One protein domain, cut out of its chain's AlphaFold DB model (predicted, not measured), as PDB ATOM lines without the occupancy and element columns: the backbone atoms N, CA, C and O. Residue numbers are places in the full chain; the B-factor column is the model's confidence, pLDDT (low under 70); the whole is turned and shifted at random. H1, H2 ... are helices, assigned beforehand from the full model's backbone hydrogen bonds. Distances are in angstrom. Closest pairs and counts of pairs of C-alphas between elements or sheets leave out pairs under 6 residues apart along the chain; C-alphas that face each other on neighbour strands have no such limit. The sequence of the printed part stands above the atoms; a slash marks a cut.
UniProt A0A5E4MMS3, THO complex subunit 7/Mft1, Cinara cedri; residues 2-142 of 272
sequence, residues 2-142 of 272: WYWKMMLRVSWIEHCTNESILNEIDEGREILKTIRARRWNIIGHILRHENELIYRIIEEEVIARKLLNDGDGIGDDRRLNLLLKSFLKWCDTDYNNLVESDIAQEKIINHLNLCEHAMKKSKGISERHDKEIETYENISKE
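This is residues 2 to 142 of the 272 residues of the protein "THO complex subunit 7/Mft1" of Cinara cedri (UniProt A0A5E4MMS3). One very long helix, H7, makes the length of a loosely built, elongated domain: H6 folds back along its first part as a helical hairpin, H3 runs alongside H7 without touching it, and H7's residues 127 to 142 stick out free. The short H1 and H2 lie near the end where H7 begins, and H4 and H5 link H3 to H6. The printed part has 141 residues with seven named helices, H1 to H7 in chain order, and no named strand: all helix. It is only just loose, close to extended, with a radius of gyration of the C-alphas of 21.3 A and spans of 77 by 27 by 23 A.

H1 holds residues 2 to 7, from C-alpha 2 at (34.788, 114.588, 50.421), and H2 residues 18 to 24. H3, residues 30 to 47, is 24.8 A long. H4 holds residues 54 to 57 and H5 residues 61 to 70. H6, residues 75 to 91, is 24.6 A long. H7, residues 98 to 142, is 66.4 A long and ends at C-alpha 142 at (53.450, 60.880, 83.499).

H6 and H7 touch in a hairpin, at a shallow tilt of 22 degrees, opposite ways; their closest C-alphas, of Leu 83 and His 111, are 5.4 A apart. H7 touches H6 with residues 101 to 118 alone. H2 and H6 only just touch, with 3 pairs of C-alphas within 8 A, the closest those of Asn 18 and Cys 91 at 5.2 A. H1 and H2 are close but not clearly touching, at 7.5 A between the C-alphas of Lys 5 and Ile 21. H3 and H7 are near each other. H5 and H7 are close but not clearly touching, at 7.8 A between the C-alphas of Asn 69 and Ser 122. H4 touches no helix. Every O i to N i+4 pair is within hydrogen-bond range in H1, H2, H3, H5, H6 and H7; H4 is too short for one.

The C-alphas of Ile 13 and Glu 142, the two farthest apart, are 78.1 A apart. The printed part has no cut, and no link is long. Mean pLDDT of the printed part is 70.5, and 74 residues are under 70, among them residues 25 to 75.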
ATOM      1  N   TRP A   2      34.645 113.198  50.904       57.09
ATOM      2  CA  TRP A   2      34.788 114.588  50.421       57.09
ATOM      3  C   TRP A   2      35.742 114.791  49.218       57.09
ATOM      4  O   TRP A   2      35.386 115.468  48.259       57.09
ATOM      5  N   TYR A   3      36.908 114.137  49.215       58.94
ATOM      6  CA  TYR A   3      37.881 114.220  48.110       58.94
ATOM      7  C   TYR A   3      37.333 113.661  46.779       58.94
ATOM      8  O   TYR A   3      37.492 114.260  45.719       58.94
ATOM      9  N   TRP A   4      36.614 112.541  46.861       64.00
ATOM     10  CA  TRP A   4      35.940 111.869  45.747       64.00
ATOM     11  C   TRP A   4      34.802 112.714  45.157       64.00
ATOM     12  O   TRP A   4      34.664 112.825  43.941       64.00
ATOM     13  N   LYS A   5      34.054 113.401  46.030       64.81
ATOM     14  CA  LYS A   5      32.980 114.343  45.675       64.81
ATOM     15  C   LYS A   5      33.501 115.555  44.886       64.81
ATOM     16  O   LYS A   5      32.865 115.984  43.929       64.81
ATOM     17  N   MET A   6      34.681 116.068  45.249       64.38
ATOM     18  CA  MET A   6      35.352 117.152  44.516       64.38
ATOM     19  C   MET A   6      35.830 116.716  43.127       64.38
ATOM     20  O   MET A   6      35.690 117.479  42.172       64.38
ATOM     21  N   MET A   7      36.361 115.497  42.994       66.81
ATOM     22  CA  MET A   7      36.831 115.000  41.697       66.81
ATOM     23  C   MET A   7      35.703 114.770  40.690       66.81
ATOM     24  O   MET A   7      35.891 115.073  39.514       66.81
ATOM     25  N   LEU A   8      34.530 114.312  41.137       68.75
ATOM     26  CA  LEU A   8      33.365 114.113  40.267       68.75
ATOM     27  C   LEU A   8      32.575 115.392  39.942       68.75
ATOM     28  O   LEU A   8      31.672 115.346  39.116       68.75
ATOM     29  N   ARG A   9      32.898 116.535  40.567       71.75
ATOM     30  CA  ARG A   9      32.176 117.812  40.386       71.75
ATOM     31  C   ARG A   9      30.653 117.704  40.591       71.75
ATOM     32  O   ARG A   9      29.895 118.409  39.930       71.75
ATOM     33  N   VAL A  10      30.219 116.850  41.518       66.19
ATOM     34  CA  VAL A  10      28.795 116.669  41.847       66.19
ATOM     35  C   VAL A  10      28.239 117.960  42.452       66.19
ATOM     36  O   VAL A  10      28.818 118.517  43.391       66.19
ATOM     37  N   SER A  11      27.131 118.459  41.899       61.59
ATOM     38  CA  SER A  11      26.491 119.696  42.357       61.59
ATOM     39  C   SER A  11      25.890 119.512  43.751       61.59
ATOM     40  O   SER A  11      25.300 118.478  44.043       61.59
ATOM     41  N   TRP A  12      25.962 120.529  44.621       57.81
ATOM     42  CA  TRP A  12      25.345 120.443  45.957       57.81
ATOM     43  C   TRP A  12      23.809 120.373  45.930       57.81
ATOM     44  O   TRP A  12      23.170 120.092  46.938       57.81
ATOM     45  N   ILE A  13      23.214 120.680  44.780       56.44
ATOM     46  CA  ILE A  13      21.764 120.698  44.566       56.44
ATOM     47  C   ILE A  13      21.260 119.294  44.183       56.44
ATOM     48  O   ILE A  13      20.072 119.003  44.304       56.44
ATOM     49  N   GLU A  14      22.158 118.406  43.752       60.44
ATOM     50  CA  GLU A  14      21.837 117.034  43.374       60.44
ATOM     51  C   GLU A  14      21.923 116.125  44.610       60.44
ATOM     52  O   GLU A  14      22.986 115.913  45.193       60.44
ATOM     53  N   HIS A  15      20.773 115.599  45.036       60.41
ATOM     54  CA  HIS A  15      20.676 114.624  46.124       60.41
ATOM     55  C   HIS A  15      21.157 113.248  45.641       60.41
ATOM     56  O   HIS A  15      20.363 112.399  45.234       60.41
ATOM     57  N   CYS A  16      22.469 113.036  45.640       67.00
ATOM     58  CA  CYS A  16      23.075 111.744  45.327       67.00
ATOM     59  C   CYS A  16      23.287 110.927  46.612       67.00
ATOM     60  O   CYS A  16      23.571 111.473  47.669       67.00
ATOM     61  N   THR A  17      23.195 109.601  46.564       69.44
ATOM     62  CA  THR A  17      23.574 108.766  47.720       69.44
ATOM     63  C   THR A  17      25.073 108.473  47.710       69.44
ATOM     64  O   THR A  17      25.732 108.531  46.665       69.44
ATOM     65  N   ASN A  18      25.630 108.105  48.868       68.94
ATOM     66  CA  ASN A  18      27.019 107.639  48.945       68.94
ATOM     67  C   ASN A  18      27.251 106.410  48.048       68.94
ATOM     68  O   ASN A  18      28.322 106.281  47.460       68.94
ATOM     69  N   GLU A  19      26.244 105.546  47.900       68.81
ATOM     70  CA  GLU A  19      26.273 104.415  46.969       68.81
ATOM     71  C   GLU A  19      26.368 104.856  45.500       68.81
ATOM     72  O   GLU A  19      27.200 104.327  44.765       68.81
ATOM     73  N   SER A  20      25.581 105.851  45.074       71.94
ATOM     74  CA  SER A  20      25.614 106.365  43.695       71.94
ATOM     75  C   SER A  20      26.993 106.921  43.330       71.94
ATOM     76  O   SER A  20      27.534 106.596  42.279       71.94
ATOM     77  N   ILE A  21      27.600 107.683  44.242       69.56
ATOM     78  CA  ILE A  21      28.939 108.264  44.067       69.56
ATOM     79  C   ILE A  21      30.002 107.163  43.994       69.56
ATOM     80  O   ILE A  21      30.900 107.220  43.164       69.56
ATOM     81  N   LEU A  22      29.904 106.135  44.839       67.69
ATOM     82  CA  LEU A  22      30.839 105.007  44.815       67.69
ATOM     83  C   LEU A  22      30.696 104.140  43.553       67.69
ATOM     84  O   LEU A  22      31.680 103.539  43.127       67.69
ATOM     85  N   ASN A  23      29.501 104.076  42.963       70.75
ATOM     86  CA  ASN A  23      29.264 103.389  41.693       70.75
ATOM     87  C   ASN A  23      29.795 104.188  40.490       70.75
ATOM     88  O   ASN A  23      30.275 103.587  39.536       70.75
ATOM     89  N   GLU A  24      29.736 105.521  40.534       70.12
ATOM     90  CA  GLU A  24      30.119 106.400  39.421       70.12
ATOM     91  C   GLU A  24      31.632 106.603  39.277       70.12
ATOM     92  O   GLU A  24      32.139 106.794  38.175       70.12
ATOM     93  N   ILE A  25      32.381 106.501  40.376       67.00
ATOM     94  CA  ILE A  25      33.847 106.640  40.351       67.00
ATOM     95  C   ILE A  25      34.514 105.380  39.780       67.00
ATOM     96  O   ILE A  25      35.696 105.414  39.461       67.00
ATOM     97  N   ASP A  26      33.794 104.254  39.689       60.38
ATOM     98  CA  ASP A  26      34.335 102.911  39.406       60.38
ATOM     99  C   ASP A  26      35.603 102.567  40.222       60.38
ATOM    100  O   ASP A  26      36.287 101.569  39.998       60.38
ATOM    101  N   GLU A  27      35.879 103.326  41.287       56.78
ATOM    102  CA  GLU A  27      36.816 102.968  42.338       56.78
ATOM    103  C   GLU A  27      36.142 101.989  43.294       56.78
ATOM    104  O   GLU A  27      36.016 102.146  44.509       56.78
ATOM    105  N   GLY A  28      35.716 100.886  42.694       54.59
ATOM    106  CA  GLY A  28      36.466  99.679  42.941       54.59
ATOM    107  C   GLY A  28      36.309  99.123  44.332       54.59
ATOM    108  O   GLY A  28      37.157  98.334  44.726       54.59
ATOM    109  N   ARG A  29      35.232  99.455  45.054       58.44
ATOM    110  CA  ARG A  29      34.793  98.708  46.234       58.44
ATOM    111  C   ARG A  29      35.966  98.401  47.175       58.44
ATOM    112  O   ARG A  29      35.988  97.310  47.716       58.44
ATOM    113  N   GLU A  30      36.968  99.270  47.342       60.78
ATOM    114  CA  GLU A  30      38.217  98.881  48.028       60.78
ATOM    115  C   GLU A  30      37.952  98.527  49.493       60.78
ATOM    116  O   GLU A  30      38.479  97.550  50.027       60.78
ATOM    117  N   ILE A  31      37.003  99.232  50.111       54.53
ATOM    118  CA  ILE A  31      36.455  98.875  51.421       54.53
ATOM    119  C   ILE A  31      35.742  97.522  51.353       54.53
ATOM    120  O   ILE A  31      35.979  96.673  52.201       54.53
ATOM    121  N   LEU A  32      34.923  97.257  50.332       54.88
ATOM    122  CA  LEU A  32      34.245  95.966  50.164       54.88
ATOM    123  C   LEU A  32      35.222  94.820  49.842       54.88
ATOM    124  O   LEU A  32      34.976  93.694  50.255       54.88
ATOM    125  N   LYS A  33      36.309  95.075  49.107       64.25
ATOM    126  CA  LYS A  33      37.403  94.142  48.812       64.25
ATOM    127  C   LYS A  33      38.165  93.853  50.090       64.25
ATOM    128  O   LYS A  33      38.377  92.691  50.401       64.25
ATOM    129  N   THR A  34      38.462  94.881  50.881       63.62
ATOM    130  CA  THR A  34      39.076  94.754  52.205       63.62
ATOM    131  C   THR A  34      38.162  93.981  53.154       63.62
ATOM    132  O   THR A  34      38.617  93.044  53.799       63.62
ATOM    133  N   ILE A  35      36.863  94.285  53.195       56.97
ATOM    134  CA  ILE A  35      35.860  93.563  53.988       56.97
ATOM    135  C   ILE A  35      35.729  92.120  53.499       56.97
ATOM    136  O   ILE A  35      35.707  91.218  54.325       56.97
ATOM    137  N   ARG A  36      35.683  91.855  52.187       63.75
ATOM    138  CA  ARG A  36      35.600  90.495  51.626       63.75
ATOM    139  C   ARG A  36      36.873  89.695  51.870       63.75
ATOM    140  O   ARG A  36      36.763  88.538  52.251       63.75
ATOM    141  N   ALA A  37      38.050  90.286  51.687       69.31
ATOM    142  CA  ALA A  37      39.339  89.658  51.960       69.31
ATOM    143  C   ALA A  37      39.490  89.360  53.456       69.31
ATOM    144  O   ALA A  37      39.850  88.249  53.834       69.31
ATOM    145  N   ARG A  38      39.116  90.311  54.323       64.50
ATOM    146  CA  ARG A  38      39.068  90.101  55.774       64.50
ATOM    147  C   ARG A  38      38.047  89.024  56.134       64.50
ATOM    148  O   ARG A  38      38.411  88.095  56.832       64.50
ATOM    149  N   ARG A  39      36.831  89.049  55.579       62.12
ATOM    150  CA  ARG A  39      35.804  88.005  55.755       62.12
ATOM    151  C   ARG A  39      36.300  86.626  55.319       62.12
ATOM    152  O   ARG A  39      36.050  85.657  56.019       62.12
ATOM    153  N   TRP A  40      37.020  86.525  54.204       63.22
ATOM    154  CA  TRP A  40      37.626  85.271  53.752       63.22
ATOM    155  C   TRP A  40      38.768  84.806  54.652       63.22
ATOM    156  O   TRP A  40      38.885  83.612  54.893       63.22
ATOM    157  N   ASN A  41      39.556  85.715  55.224       64.38
ATOM    158  CA  ASN A  41      40.539  85.358  56.247       64.38
ATOM    159  C   ASN A  41      39.866  84.870  57.537       64.38
ATOM    160  O   ASN A  41      40.348  83.917  58.139       64.38
ATOM    161  N   ILE A  42      38.737  85.473  57.927       53.88
ATOM    162  CA  ILE A  42      37.904  85.063  59.069       53.88
ATOM    163  C   ILE A  42      37.335  83.661  58.839       53.88
ATOM    164  O   ILE A  42      37.571  82.765  59.641       53.88
ATOM    165  N   ILE A  43      36.655  83.455  57.710       57.88
ATOM    166  CA  ILE A  43      36.098  82.160  57.302       57.88
ATOM    167  C   ILE A  43      37.215  81.121  57.167       57.88
ATOM    168  O   ILE A  43      37.083  80.009  57.656       57.88
ATOM    169  N   GLY A  44      38.355  81.497  56.592       56.72
ATOM    170  CA  GLY A  44      39.523  80.634  56.491       56.72
ATOM    171  C   GLY A  44      40.123  80.281  57.850       56.72
ATOM    172  O   GLY A  44      40.608  79.174  58.018       56.72
ATOM    173  N   HIS A  45      40.113  81.172  58.845       61.62
ATOM    174  CA  HIS A  45      40.532  80.825  60.208       61.62
ATOM    175  C   HIS A  45      39.541  79.889  60.901       61.62
ATOM    176  O   HIS A  45      39.979  78.979  61.589       61.62
ATOM    177  N   ILE A  46      38.241  80.059  60.661       54.34
ATOM    178  CA  ILE A  46      37.195  79.166  61.177       54.34
ATOM    179  C   ILE A  46      37.306  77.767  60.542       54.34
ATOM    180  O   ILE A  46      37.212  76.771  61.248       54.34
ATOM    181  N   LEU A  47      37.569  77.692  59.234       52.47
ATOM    182  CA  LEU A  47      37.656  76.438  58.474       52.47
ATOM    183  C   LEU A  47      39.020  75.738  58.581       52.47
ATOM    184  O   LEU A  47      39.101  74.536  58.390       52.47
ATOM    185  N   ARG A  48      40.119  76.437  58.902       60.56
ATOM    186  CA  ARG A  48      41.461  75.816  59.011       60.56
ATOM    187  C   ARG A  48      41.639  74.887  60.215       60.56
ATOM    188  O   ARG A  48      42.649  74.195  60.276       60.56
ATOM    189  N   HIS A  49      40.675  74.847  61.133       55.44
ATOM    190  CA  HIS A  49      40.617  73.836  62.189       55.44
ATOM    191  C   HIS A  49      39.869  72.558  61.750       55.44
ATOM    192  O   HIS A  49      39.760  71.620  62.536       55.44
ATOM    193  N   GLU A  50      39.391  72.475  60.499       51.22
ATOM    194  CA  GLU A  50      38.844  71.249  59.902       51.22
ATOM    195  C   GLU A  50      39.964  70.302  59.507       51.22
ATOM    196  O   GLU A  50      40.315  70.210  58.341       51.22
ATOM    197  N   ASN A  51      40.496  69.566  60.480       47.00
ATOM    198  CA  ASN A  51      40.903  68.191  60.229       47.00
ATOM    199  C   ASN A  51      40.489  67.309  61.425       47.00
ATOM    200  O   ASN A  51      40.887  67.516  62.567       47.00
ATOM    201  N   GLU A  52      39.609  66.357  61.107       51.09
ATOM    202  CA  GLU A  52      39.193  65.143  61.837       51.09
ATOM    203  C   GLU A  52      38.315  65.214  63.099       51.09
ATOM    204  O   GLU A  52      37.550  64.278  63.325       51.09
ATOM    205  N   LEU A  53      38.280  66.301  63.869       47.62
ATOM    206  CA  LEU A  53      37.396  66.383  65.058       47.62
ATOM    207  C   LEU A  53      36.009  66.978  64.764       47.62
ATOM    208  O   LEU A  53      35.056  66.809  65.523       47.62
ATOM    209  N   ILE A  54      35.877  67.652  63.627       47.31
ATOM    210  CA  ILE A  54      34.822  68.630  63.394       47.31
ATOM    211  C   ILE A  54      33.428  68.002  63.215       47.31
ATOM    212  O   ILE A  54      32.492  68.438  63.876       47.31
ATOM    213  N   TYR A  55      33.259  66.887  62.505       47.62
ATOM    214  CA  TYR A  55      31.919  66.284  62.368       47.62
ATOM    215  C   TYR A  55      31.345  65.671  63.662       47.62
ATOM    216  O   TYR A  55      30.135  65.488  63.758       47.62
ATOM    217  N   ARG A  56      32.186  65.343  64.656       41.56
ATOM    218  CA  ARG A  56      31.761  64.706  65.920       41.56
ATOM    219  C   ARG A  56      31.674  65.663  67.112       41.56
ATOM    220  O   ARG A  56      31.053  65.316  68.106       41.56
ATOM    221  N   ILE A  57      32.269  66.848  66.999       47.28
ATOM    222  CA  ILE A  57      32.371  67.856  68.064       47.28
ATOM    223  C   ILE A  57      31.533  69.117  67.771       47.28
ATOM    224  O   ILE A  57      31.210  69.861  68.699       47.28
ATOM    225  N   ILE A  58      31.155  69.365  66.504       49.66
ATOM    226  CA  ILE A  58      30.471  70.599  66.065       49.66
ATOM    227  C   ILE A  58      29.201  70.931  66.854       49.66
ATOM    228  O   ILE A  58      28.990  72.111  67.122       49.66
ATOM    229  N   GLU A  59      28.333  69.976  67.194       50.44
ATOM    230  CA  GLU A  59      27.035  70.376  67.757       50.44
ATOM    231  C   GLU A  59      27.126  70.775  69.229       50.44
ATOM    232  O   GLU A  59      26.704  71.871  69.573       50.44
ATOM    233  N   GLU A  60      27.716  69.967  70.105       52.47
ATOM    234  CA  GLU A  60      27.692  70.285  71.540       52.47
ATOM    235  C   GLU A  60      28.944  71.007  72.025       52.47
ATOM    236  O   GLU A  60      28.838  71.959  72.792       52.47
ATOM    237  N   GLU A  61      30.136  70.628  71.571       54.69
ATOM    238  CA  GLU A  61      31.374  71.139  72.159       54.69
ATOM    239  C   GLU A  61      31.823  72.473  71.564       54.69
ATOM    240  O   GLU A  61      32.398  73.289  72.278       54.69
ATOM    241  N   VAL A  62      31.567  72.729  70.277       52.81
ATOM    242  CA  VAL A  62      31.815  74.056  69.688       52.81
ATOM    243  C   VAL A  62      30.808  75.060  70.237       52.81
ATOM    244  O   VAL A  62      31.198  76.177  70.571       52.81
ATOM    245  N   ILE A  63      29.541  74.662  70.404       53.75
ATOM    246  CA  ILE A  63      28.520  75.491  71.054       53.75
ATOM    247  C   ILE A  63      28.879  75.712  72.528       53.75
ATOM    248  O   ILE A  63      28.893  76.858  72.963       53.75
ATOM    249  N   ALA A  64      29.275  74.675  73.272       58.31
ATOM    250  CA  ALA A  64      29.682  74.788  74.672       58.31
ATOM    251  C   ALA A  64      30.970  75.601  74.856       58.31
ATOM    252  O   ALA A  64      31.004  76.476  75.712       58.31
ATOM    253  N   ARG A  65      32.013  75.403  74.038       57.16
ATOM    254  CA  ARG A  65      33.251  76.204  74.091       57.16
ATOM    255  C   ARG A  65      33.026  77.651  73.668       57.16
ATOM    256  O   ARG A  65      33.660  78.548  74.216       57.16
ATOM    257  N   LYS A  66      32.113  77.908  72.727       56.75
ATOM    258  CA  LYS A  66      31.743  79.266  72.302       56.75
ATOM    259  C   LYS A  66      30.845  79.963  73.330       56.75
ATOM    260  O   LYS A  66      31.062  81.133  73.611       56.75
ATOM    261  N   LEU A  67      29.928  79.239  73.976       52.28
ATOM    262  CA  LEU A  67      29.163  79.702  75.143       52.28
ATOM    263  C   LEU A  67      30.066  79.969  76.354       52.28
ATOM    264  O   LEU A  67      29.887  80.978  77.027       52.28
ATOM    265  N   LEU A  68      31.056  79.109  76.610       54.44
ATOM    266  CA  LEU A  68      31.997  79.245  77.724       54.44
ATOM    267  C   LEU A  68      32.952  80.430  77.520       54.44
ATOM    268  O   LEU A  68      33.229  81.163  78.466       54.44
ATOM    269  N   ASN A  69      33.415  80.658  76.285       56.28
ATOM    270  CA  ASN A  69      34.295  81.782  75.956       56.28
ATOM    271  C   ASN A  69      33.573  83.142  75.893       56.28
ATOM    272  O   ASN A  69      34.190  84.158  76.229       56.28
ATOM    273  N   ASP A  70      32.298  83.181  75.486       51.78
ATOM    274  CA  ASP A  70      31.545  84.431  75.288       51.78
ATOM    275  C   ASP A  70      30.461  84.710  76.342       51.78
ATOM    276  O   ASP A  70      29.862  85.786  76.319       51.78
ATOM    277  N   GLY A  71      30.188  83.786  77.269       49.97
ATOM    278  CA  GLY A  71      29.128  83.893  78.288       49.97
ATOM    279  C   GLY A  71      27.700  83.818  77.727       49.97
ATOM    280  O   GLY A  71      26.768  83.481  78.446       49.97
ATOM    281  N   ASP A  72      27.543  84.104  76.438       48.25
ATOM    282  CA  ASP A  72      26.350  83.959  75.621       48.25
ATOM    283  C   ASP A  72      26.861  84.038  74.167       48.25
ATOM    284  O   ASP A  72      27.268  85.110  73.710       48.25
ATOM    285  N   GLY A  73      26.952  82.918  73.437       55.59
ATOM    286  CA  GLY A  73      27.612  82.792  72.113       55.59
ATOM    287  C   GLY A  73      27.027  83.652  70.970       55.59
ATOM    288  O   GLY A  73      27.337  83.446  69.797       55.59
ATOM    289  N   ILE A  74      26.172  84.614  71.315       56.84
ATOM    290  CA  ILE A  74      25.459  85.588  70.485       56.84
ATOM    291  C   ILE A  74      26.270  86.887  70.297       56.84
ATOM    292  O   ILE A  74      25.962  87.696  69.418       56.84
ATOM    293  N   GLY A  75      27.321  87.116  71.093       69.50
ATOM    294  CA  GLY A  75      28.071  88.377  71.106       69.50
ATOM    295  C   GLY A  75      28.712  88.756  69.764       69.50
ATOM    296  O   GLY A  75      28.559  89.892  69.311       69.50
ATOM    297  N   ASP A  76      29.401  87.822  69.112       72.94
ATOM    298  CA  ASP A  76      30.128  88.093  67.863       72.94
ATOM    299  C   ASP A  76      29.208  88.241  66.651       72.94
ATOM    300  O   ASP A  76      29.381  89.171  65.860       72.94
ATOM    301  N   ASP A  77      28.180  87.401  66.542       76.00
ATOM    302  CA  ASP A  77      27.166  87.534  65.494       76.00
ATOM    303  C   ASP A  77      26.399  88.859  65.637       76.00
ATOM    304  O   ASP A  77      26.207  89.598  64.668       76.00
ATOM    305  N   ARG A  78      26.071  89.259  66.872       79.00
ATOM    306  CA  ARG A  78      25.484  90.573  67.156       79.00
ATOM    307  C   ARG A  78      26.416  91.720  66.757       79.00
ATOM    308  O   ARG A  78      25.941  92.704  66.190       79.00
ATOM    309  N   ARG A  79      27.723  91.624  67.026       80.75
ATOM    310  CA  ARG A  79      28.719  92.644  66.635       80.75
ATOM    311  C   ARG A  79      28.837  92.765  65.114       80.75
ATOM    312  O   ARG A  79      28.804  93.885  64.602       80.75
ATOM    313  N   LEU A  80      28.898  91.643  64.397       82.81
ATOM    314  CA  LEU A  80      28.933  91.617  62.931       82.81
ATOM    315  C   LEU A  80      27.645  92.179  62.320       82.81
ATOM    316  O   LEU A  80      27.703  92.989  61.394       82.81
ATOM    317  N   ASN A  81      26.488  91.827  62.880       83.12
ATOM    318  CA  ASN A  81      25.200  92.367  62.456       83.12
ATOM    319  C   ASN A  81      25.087  93.881  62.700       83.12
ATOM    320  O   ASN A  81      24.525  94.594  61.869       83.12
ATOM    321  N   LEU A  82      25.632  94.403  63.804       84.00
ATOM    322  CA  LEU A  82      25.679  95.846  64.069       84.00
ATOM    323  C   LEU A  82      26.603  96.583  63.093       84.00
ATOM    324  O   LEU A  82      26.212  97.627  62.571       84.00
ATOM    325  N   LEU A  83      27.781  96.024  62.795       86.94
ATOM    326  CA  LEU A  83      28.688  96.561  61.776       86.94
ATOM    327  C   LEU A  83      28.002  96.621  60.405       86.94
ATOM    328  O   LEU A  83      28.041  97.657  59.744       86.94
ATOM    329  N   LEU A  84      27.329  95.537  60.004       84.44
ATOM    330  CA  LEU A  84      26.618  95.452  58.729       84.44
ATOM    331  C   LEU A  84      25.475  96.470  58.644       84.44
ATOM    332  O   LEU A  84      25.376  97.197  57.659       84.44
ATOM    333  N   LYS A  85      24.643  96.575  59.687       84.50
ATOM    334  CA  LYS A  85      23.557  97.568  59.747       84.50
ATOM    335  C   LYS A  85      24.089  99.004  59.717       84.50
ATOM    336  O   LYS A  85      23.511  99.847  59.036       84.50
ATOM    337  N   SER A  86      25.188  99.283  60.425       84.69
ATOM    338  CA  SER A  86      25.839 100.599  60.415       84.69
ATOM    339  C   SER A  86      26.410 100.944  59.040       84.69
ATOM    340  O   SER A  86      26.343 102.099  58.634       84.69
ATOM    341  N   PHE A  87      26.953  99.954  58.327       84.00
ATOM    342  CA  PHE A  87      27.473 100.120  56.974       84.00
ATOM    343  C   PHE A  87      26.362 100.408  55.960       84.00
ATOM    344  O   PHE A  87      26.452 101.394  55.238       84.00
ATOM    345  N   LEU A  88      25.287  99.611  55.957       81.12
ATOM    346  CA  LEU A  88      24.147  99.818  55.055       81.12
ATOM    347  C   LEU A  88      23.506 101.197  55.268       81.12
ATOM    348  O   LEU A  88      23.326 101.947  54.318       81.12
ATOM    349  N   LYS A  89      23.294 101.595  56.529       83.56
ATOM    350  CA  LYS A  89      22.754 102.921  56.855       83.56
ATOM    351  C   LYS A  89      23.645 104.070  56.360       83.56
ATOM    352  O   LYS A  89      23.133 105.114  55.967       83.56
ATOM    353  N   TRP A  90      24.967 103.899  56.390       85.38
ATOM    354  CA  TRP A  90      25.909 104.893  55.868       85.38
ATOM    355  C   TRP A  90      25.868 104.996  54.335       85.38
ATOM    356  O   TRP A  90      25.976 106.097  53.791       85.38
ATOM    357  N   CYS A  91      25.670 103.872  53.638       79.06
ATOM    358  CA  CYS A  91      25.457 103.853  52.189       79.06
ATOM    359  C   CYS A  91      24.189 104.626  51.787       79.06
ATOM    360  O   CYS A  91      24.233 105.383  50.817       79.06
ATOM    361  N   ASP A  92      23.127 104.506  52.591       79.06
ATOM    362  CA  ASP A  92      21.831 105.168  52.382       79.06
ATOM    363  C   ASP A  92      21.808 106.653  52.802       79.06
ATOM    364  O   ASP A  92      20.808 107.342  52.600       79.06
ATOM    365  N   THR A  93      22.876 107.173  53.422       79.06
ATOM    366  CA  THR A  93      22.898 108.560  53.924       79.06
ATOM    367  C   THR A  93      22.985 109.564  52.767       79.06
ATOM    368  O   THR A  93      23.839 109.422  51.885       79.06
ATOM    369  N   ASP A  94      22.125 110.590  52.795       66.06
ATOM    370  CA  ASP A  94      22.046 111.639  51.769       66.06
ATOM    371  C   ASP A  94      23.327 112.495  51.729       66.06
ATOM    372  O   ASP A  94      23.911 112.858  52.756       66.06
ATOM    373  N   TYR A  95      23.765 112.826  50.517       58.91
ATOM    374  CA  TYR A  95      25.031 113.483  50.206       58.91
ATOM    375  C   TYR A  95      25.242 114.820  50.917       58.91
ATOM    376  O   TYR A  95      26.388 115.145  51.263       58.91
ATOM    377  N   ASN A  96      24.157 115.565  51.133       63.72
ATOM    378  CA  ASN A  96      24.176 116.912  51.695       63.72
ATOM    379  C   ASN A  96      24.481 116.941  53.205       63.72
ATOM    380  O   ASN A  96      24.918 117.968  53.722       63.72
ATOM    381  N   ASN A  97      24.368 115.806  53.905       72.38
ATOM    382  CA  ASN A  97      24.688 115.692  55.329       72.38
ATOM    383  C   ASN A  97      26.110 115.146  55.560       72.38
ATOM    384  O   ASN A  97      26.310 114.032  56.049       72.38
ATOM    385  N   LEU A  98      27.129 115.958  55.251       68.50
ATOM    386  CA  LEU A  98      28.551 115.618  55.458       68.50
ATOM    387  C   LEU A  98      28.876 115.217  56.907       68.50
ATOM    388  O   LEU A  98      29.558 114.222  57.130       68.50
ATOM    389  N   VAL A  99      28.322 115.938  57.886       78.62
ATOM    390  CA  VAL A  99      28.538 115.669  59.319       78.62
ATOM    391  C   VAL A  99      27.965 114.307  59.729       78.62
ATOM    392  O   VAL A  99      28.574 113.576  60.506       78.62
ATOM    393  N   GLU A 100      26.806 113.933  59.186       78.94
ATOM    394  CA  GLU A 100      26.165 112.649  59.483       78.94
ATOM    395  C   GLU A 100      26.939 111.479  58.863       78.94
ATOM    396  O   GLU A 100      27.111 110.439  59.505       78.94
ATOM    397  N   SER A 101      27.466 111.673  57.650       79.19
ATOM    398  CA  SER A 101      28.307 110.691  56.961       79.19
ATOM    399  C   SER A 101      29.619 110.426  57.709       79.19
ATOM    400  O   SER A 101      29.988 109.261  57.869       79.19
ATOM    401  N   ASP A 102      30.282 111.464  58.231       80.75
ATOM    402  CA  ASP A 102      31.531 111.317  58.992       80.75
ATOM    403  C   ASP A 102      31.292 110.607  60.337       80.75
ATOM    404  O   ASP A 102      31.993 109.649  60.671       80.75
ATOM    405  N   ILE A 103      30.231 110.971  61.067       84.38
ATOM    406  CA  ILE A 103      29.842 110.297  62.319       84.38
ATOM    407  C   ILE A 103      29.517 108.815  62.076       84.38
ATOM    408  O   ILE A 103      29.848 107.945  62.887       84.38
ATOM    409  N   ALA A 104      28.841 108.494  60.973       83.44
ATOM    410  CA  ALA A 104      28.532 107.112  60.621       83.44
ATOM    411  C   ALA A 104      29.783 106.333  60.167       83.44
ATOM    412  O   ALA A 104      29.915 105.158  60.519       83.44
ATOM    413  N   GLN A 105      30.743 106.979  59.497       82.88
ATOM    414  CA  GLN A 105      32.043 106.382  59.184       82.88
ATOM    415  C   GLN A 105      32.839 106.046  60.458       82.88
ATOM    416  O   GLN A 105      33.346 104.929  60.584       82.88
ATOM    417  N   GLU A 106      32.904 106.954  61.435       86.31
ATOM    418  CA  GLU A 106      33.549 106.691  62.731       86.31
ATOM    419  C   GLU A 106      32.888 105.525  63.480       86.31
ATOM    420  O   GLU A 106      33.572 104.663  64.039       86.31
ATOM    421  N   LYS A 107      31.551 105.430  63.442       86.62
ATOM    422  CA  LYS A 107      30.810 104.294  64.023       86.62
ATOM    423  C   LYS A 107      31.172 102.963  63.366       86.62
ATOM    424  O   LYS A 107      31.378 101.979  64.077       86.62
ATOM    425  N   ILE A 108      31.293 102.922  62.038       87.69
ATOM    426  CA  ILE A 108      31.714 101.718  61.302       87.69
ATOM    427  C   ILE A 108      33.132 101.306  61.712       87.69
ATOM    428  O   ILE A 108      33.372 100.129  61.982       87.69
ATOM    429  N   ILE A 109      34.058 102.264  61.813       87.12
ATOM    430  CA  ILE A 109      35.441 102.007  62.243       87.12
ATOM    431  C   ILE A 109      35.470 101.443  63.670       87.12
ATOM    432  O   ILE A 109      36.138 100.441  63.926       87.12
ATOM    433  N   ASN A 110      34.696 102.019  64.588       87.06
ATOM    434  CA  ASN A 110      34.615 101.537  65.966       87.06
ATOM    435  C   ASN A 110      34.047 100.114  66.052       87.06
ATOM    436  O   ASN A 110      34.607  99.267  66.749       87.06
ATOM    437  N   HIS A 111      32.979  99.808  65.306       85.56
ATOM    438  CA  HIS A 111      32.438  98.449  65.238       85.56
ATOM    439  C   HIS A 111      33.436  97.449  64.637       85.56
ATOM    440  O   HIS A 111      33.533  96.320  65.121       85.56
ATOM    441  N   LEU A 112      34.212  97.863  63.633       87.75
ATOM    442  CA  LEU A 112      35.257  97.037  63.035       87.75
ATOM    443  C   LEU A 112      36.383  96.730  64.033       87.75
ATOM    444  O   LEU A 112      36.773  95.570  64.161       87.75
ATOM    445  N   ASN A 113      36.845  97.730  64.789       87.06
ATOM    446  CA  ASN A 113      37.866  97.563  65.828       87.06
ATOM    447  C   ASN A 113      37.413  96.591  66.930       87.06
ATOM    448  O   ASN A 113      38.193  95.754  67.384       87.06
ATOM    449  N   LEU A 114      36.141  96.666  67.338       84.56
ATOM    450  CA  LEU A 114      35.561  95.745  68.319       84.56
ATOM    451  C   LEU A 114      35.513  94.303  67.799       84.56
ATOM    452  O   LEU A 114      35.857  93.382  68.541       84.56
ATOM    453  N   CYS A 115      35.130  94.106  66.533       84.56
ATOM    454  CA  CYS A 115      35.156  92.783  65.905       84.56
ATOM    455  C   CYS A 115      36.588  92.236  65.845       84.56
ATOM    456  O   CYS A 115      36.836  91.094  66.221       84.56
ATOM    457  N   GLU A 116      37.554  93.059  65.433       84.75
ATOM    458  CA  GLU A 116      38.959  92.658  65.352       84.75
ATOM    459  C   GLU A 116      39.538  92.290  66.727       84.75
ATOM    460  O   GLU A 116      40.257  91.296  66.854       84.75
ATOM    461  N   HIS A 117      39.209  93.053  67.771       84.75
ATOM    462  CA  HIS A 117      39.637  92.749  69.134       84.75
ATOM    463  C   HIS A 117      39.061  91.419  69.637       84.75
ATOM    464  O   HIS A 117      39.815  90.586  70.145       84.75
ATOM    465  N   ALA A 118      37.753  91.196  69.462       83.12
ATOM    466  CA  ALA A 118      37.095  89.947  69.851       83.12
ATOM    467  C   ALA A 118      37.735  88.736  69.152       83.12
ATOM    468  O   ALA A 118      38.082  87.746  69.795       83.12
ATOM    469  N   MET A 119      38.027  88.866  67.859       81.00
ATOM    470  CA  MET A 119      38.719  87.835  67.092       81.00
ATOM    471  C   MET A 119      40.143  87.558  67.575       81.00
ATOM    472  O   MET A 119      40.527  86.399  67.723       81.00
ATOM    473  N   LYS A 120      40.940  88.602  67.840       84.94
ATOM    474  CA  LYS A 120      42.298  88.441  68.388       84.94
ATOM    475  C   LYS A 120      42.266  87.748  69.748       84.94
ATOM    476  O   LYS A 120      43.095  86.877  70.006       84.94
ATOM    477  N   LYS A 121      41.296  88.105  70.593       83.19
ATOM    478  CA  LYS A 121      41.066  87.451  71.883       83.19
ATOM    479  C   LYS A 121      40.735  85.969  71.691       83.19
ATOM    480  O   LYS A 121      41.403  85.140  72.300       83.19
ATOM    481  N   SER A 122      39.769  85.643  70.831       80.25
ATOM    482  CA  SER A 122      39.357  84.262  70.536       80.25
ATOM    483  C   SER A 122      40.525  83.415  70.021       80.25
ATOM    484  O   SER A 122      40.803  82.352  70.570       80.25
ATOM    485  N   LYS A 123      41.300  83.937  69.060       80.56
ATOM    486  CA  LYS A 123      42.506  83.269  68.554       80.56
ATOM    487  C   LYS A 123      43.526  83.006  69.666       80.56
ATOM    488  O   LYS A 123      44.013  81.890  69.795       80.56
ATOM    489  N   GLY A 124      43.818  84.011  70.493       80.81
ATOM    490  CA  GLY A 124      44.759  83.852  71.603       80.81
ATOM    491  C   GLY A 124      44.268  82.882  72.682       80.81
ATOM    492  O   GLY A 124      45.080  82.257  73.352       80.81
ATOM    493  N   ILE A 125      42.955  82.754  72.883       80.62
ATOM    494  CA  ILE A 125      42.375  81.735  73.769       80.62
ATOM    495  C   ILE A 125      42.552  80.341  73.157       80.62
ATOM    496  O   ILE A 125      43.044  79.460  73.850       80.62
ATOM    497  N   SER A 126      42.259  80.163  71.865       79.12
ATOM    498  CA  SER A 126      42.467  78.886  71.165       79.12
ATOM    499  C   SER A 126      43.922  78.420  71.245       79.12
ATOM    500  O   SER A 126      44.174  77.310  71.688       79.12
ATOM    501  N   GLU A 127      44.885  79.294  70.935       82.88
ATOM    502  CA  GLU A 127      46.318  78.962  71.012       82.88
ATOM    503  C   GLU A 127      46.770  78.595  72.436       82.88
ATOM    504  O   GLU A 127      47.706  77.816  72.612       82.88
ATOM    505  N   ARG A 128      46.149  79.183  73.470       80.50
ATOM    506  CA  ARG A 128      46.415  78.795  74.861       80.50
ATOM    507  C   ARG A 128      45.796  77.444  75.187       80.50
ATOM    508  O   ARG A 128      46.476  76.650  75.820       80.50
ATOM    509  N   HIS A 129      44.568  77.185  74.747       79.44
ATOM    510  CA  HIS A 129      43.923  75.892  74.951       79.44
ATOM    511  C   HIS A 129      44.677  74.760  74.265       79.44
ATOM    512  O   HIS A 129      44.851  73.719  74.877       79.44
ATOM    513  N   ASP A 130      45.195  74.970  73.054       81.81
ATOM    514  CA  ASP A 130      45.986  73.951  72.357       81.81
ATOM    515  C   ASP A 130      47.227  73.557  73.183       81.81
ATOM    516  O   ASP A 130      47.514  72.377  73.371       81.81
ATOM    517  N   LYS A 131      47.919  74.550  73.761       89.69
ATOM    518  CA  LYS A 131      49.058  74.314  74.667       89.69
ATOM    519  C   LYS A 131      48.638  73.665  75.979       89.69
ATOM    520  O   LYS A 131      49.349  72.820  76.506       89.69
ATOM    521  N   GLU A 132      47.512  74.090  76.534       85.31
ATOM    522  CA  GLU A 132      46.967  73.545  77.772       85.31
ATOM    523  C   GLU A 132      46.602  72.059  77.600       85.31
ATOM    524  O   GLU A 132      46.979  71.230  78.428       85.31
ATOM    525  N   ILE A 133      45.981  71.696  76.477       86.50
ATOM    526  CA  ILE A 133      45.706  70.306  76.100       86.50
ATOM    527  C   ILE A 133      47.011  69.508  76.016       86.50
ATOM    528  O   ILE A 133      47.113  68.463  76.653       86.50
ATOM    529  N   GLU A 134      48.036  70.019  75.325       93.38
ATOM    530  CA  GLU A 134      49.347  69.357  75.244       93.38
ATOM    531  C   GLU A 134      49.963  69.131  76.637       93.38
ATOM    532  O   GLU A 134      50.495  68.058  76.933       93.38
ATOM    533  N   THR A 135      49.853  70.114  77.538       95.06
ATOM    534  CA  THR A 135      50.329  69.946  78.917       95.06
ATOM    535  C   THR A 135      49.546  68.883  79.685       95.06
ATOM    536  O   THR A 135      50.163  68.080  80.384       95.06
ATOM    537  N   TYR A 136      48.219  68.820  79.532       94.44
ATOM    538  CA  TYR A 136      47.403  67.792  80.178       94.44
ATOM    539  C   TYR A 136      47.691  66.395  79.626       94.44
ATOM    540  O   TYR A 136      47.770  65.446  80.403       94.44
ATOM    541  N   GLU A 137      47.927  66.255  78.321       95.69
ATOM    542  CA  GLU A 137      48.348  64.983  77.728       95.69
ATOM    543  C   GLU A 137      49.691  64.505  78.289       95.69
ATOM    544  O   GLU A 137      49.866  63.315  78.559       95.69
ATOM    545  N   ASN A 138      50.642  65.420  78.488       96.94
ATOM    546  CA  ASN A 138      51.943  65.083  79.062       96.94
ATOM    547  C   ASN A 138      51.825  64.650  80.526       96.94
ATOM    548  O   ASN A 138      52.379  63.616  80.895       96.94
ATOM    549  N   ILE A 139      51.050  65.380  81.333       96.88
ATOM    550  CA  ILE A 139      50.779  65.013  82.731       96.88
ATOM    551  C   ILE A 139      50.057  63.660  82.803       96.88
ATOM    552  O   ILE A 139      50.404  62.826  83.632       96.88
ATOM    553  N   SER A 140      49.095  63.396  81.913       96.75
ATOM    554  CA  SER A 140      48.404  62.100  81.863       96.75
ATOM    555  C   SER A 140      49.380  60.950  81.615       96.75
ATOM    556  O   SER A 140      49.338  59.949  82.325       96.75
ATOM    557  N   LYS A 141      50.305  61.105  80.657       97.31
ATOM    558  CA  LYS A 141      51.341  60.095  80.377       97.31
ATOM    559  C   LYS A 141      52.281  59.892  81.568       97.31
ATOM    560  O   LYS A 141      52.695  58.765  81.824       97.31
ATOM    561  N   GLU A 142      52.626  60.959  82.286       98.19
ATOM    562  CA  GLU A 142      53.450  60.880  83.499       98.19
ATOM    563  C   GLU A 142      52.743  60.093  84.610       98.19
ATOM    564  O   GLU A 142      53.332  59.175  85.182       98.19
TER     565      GLU A 142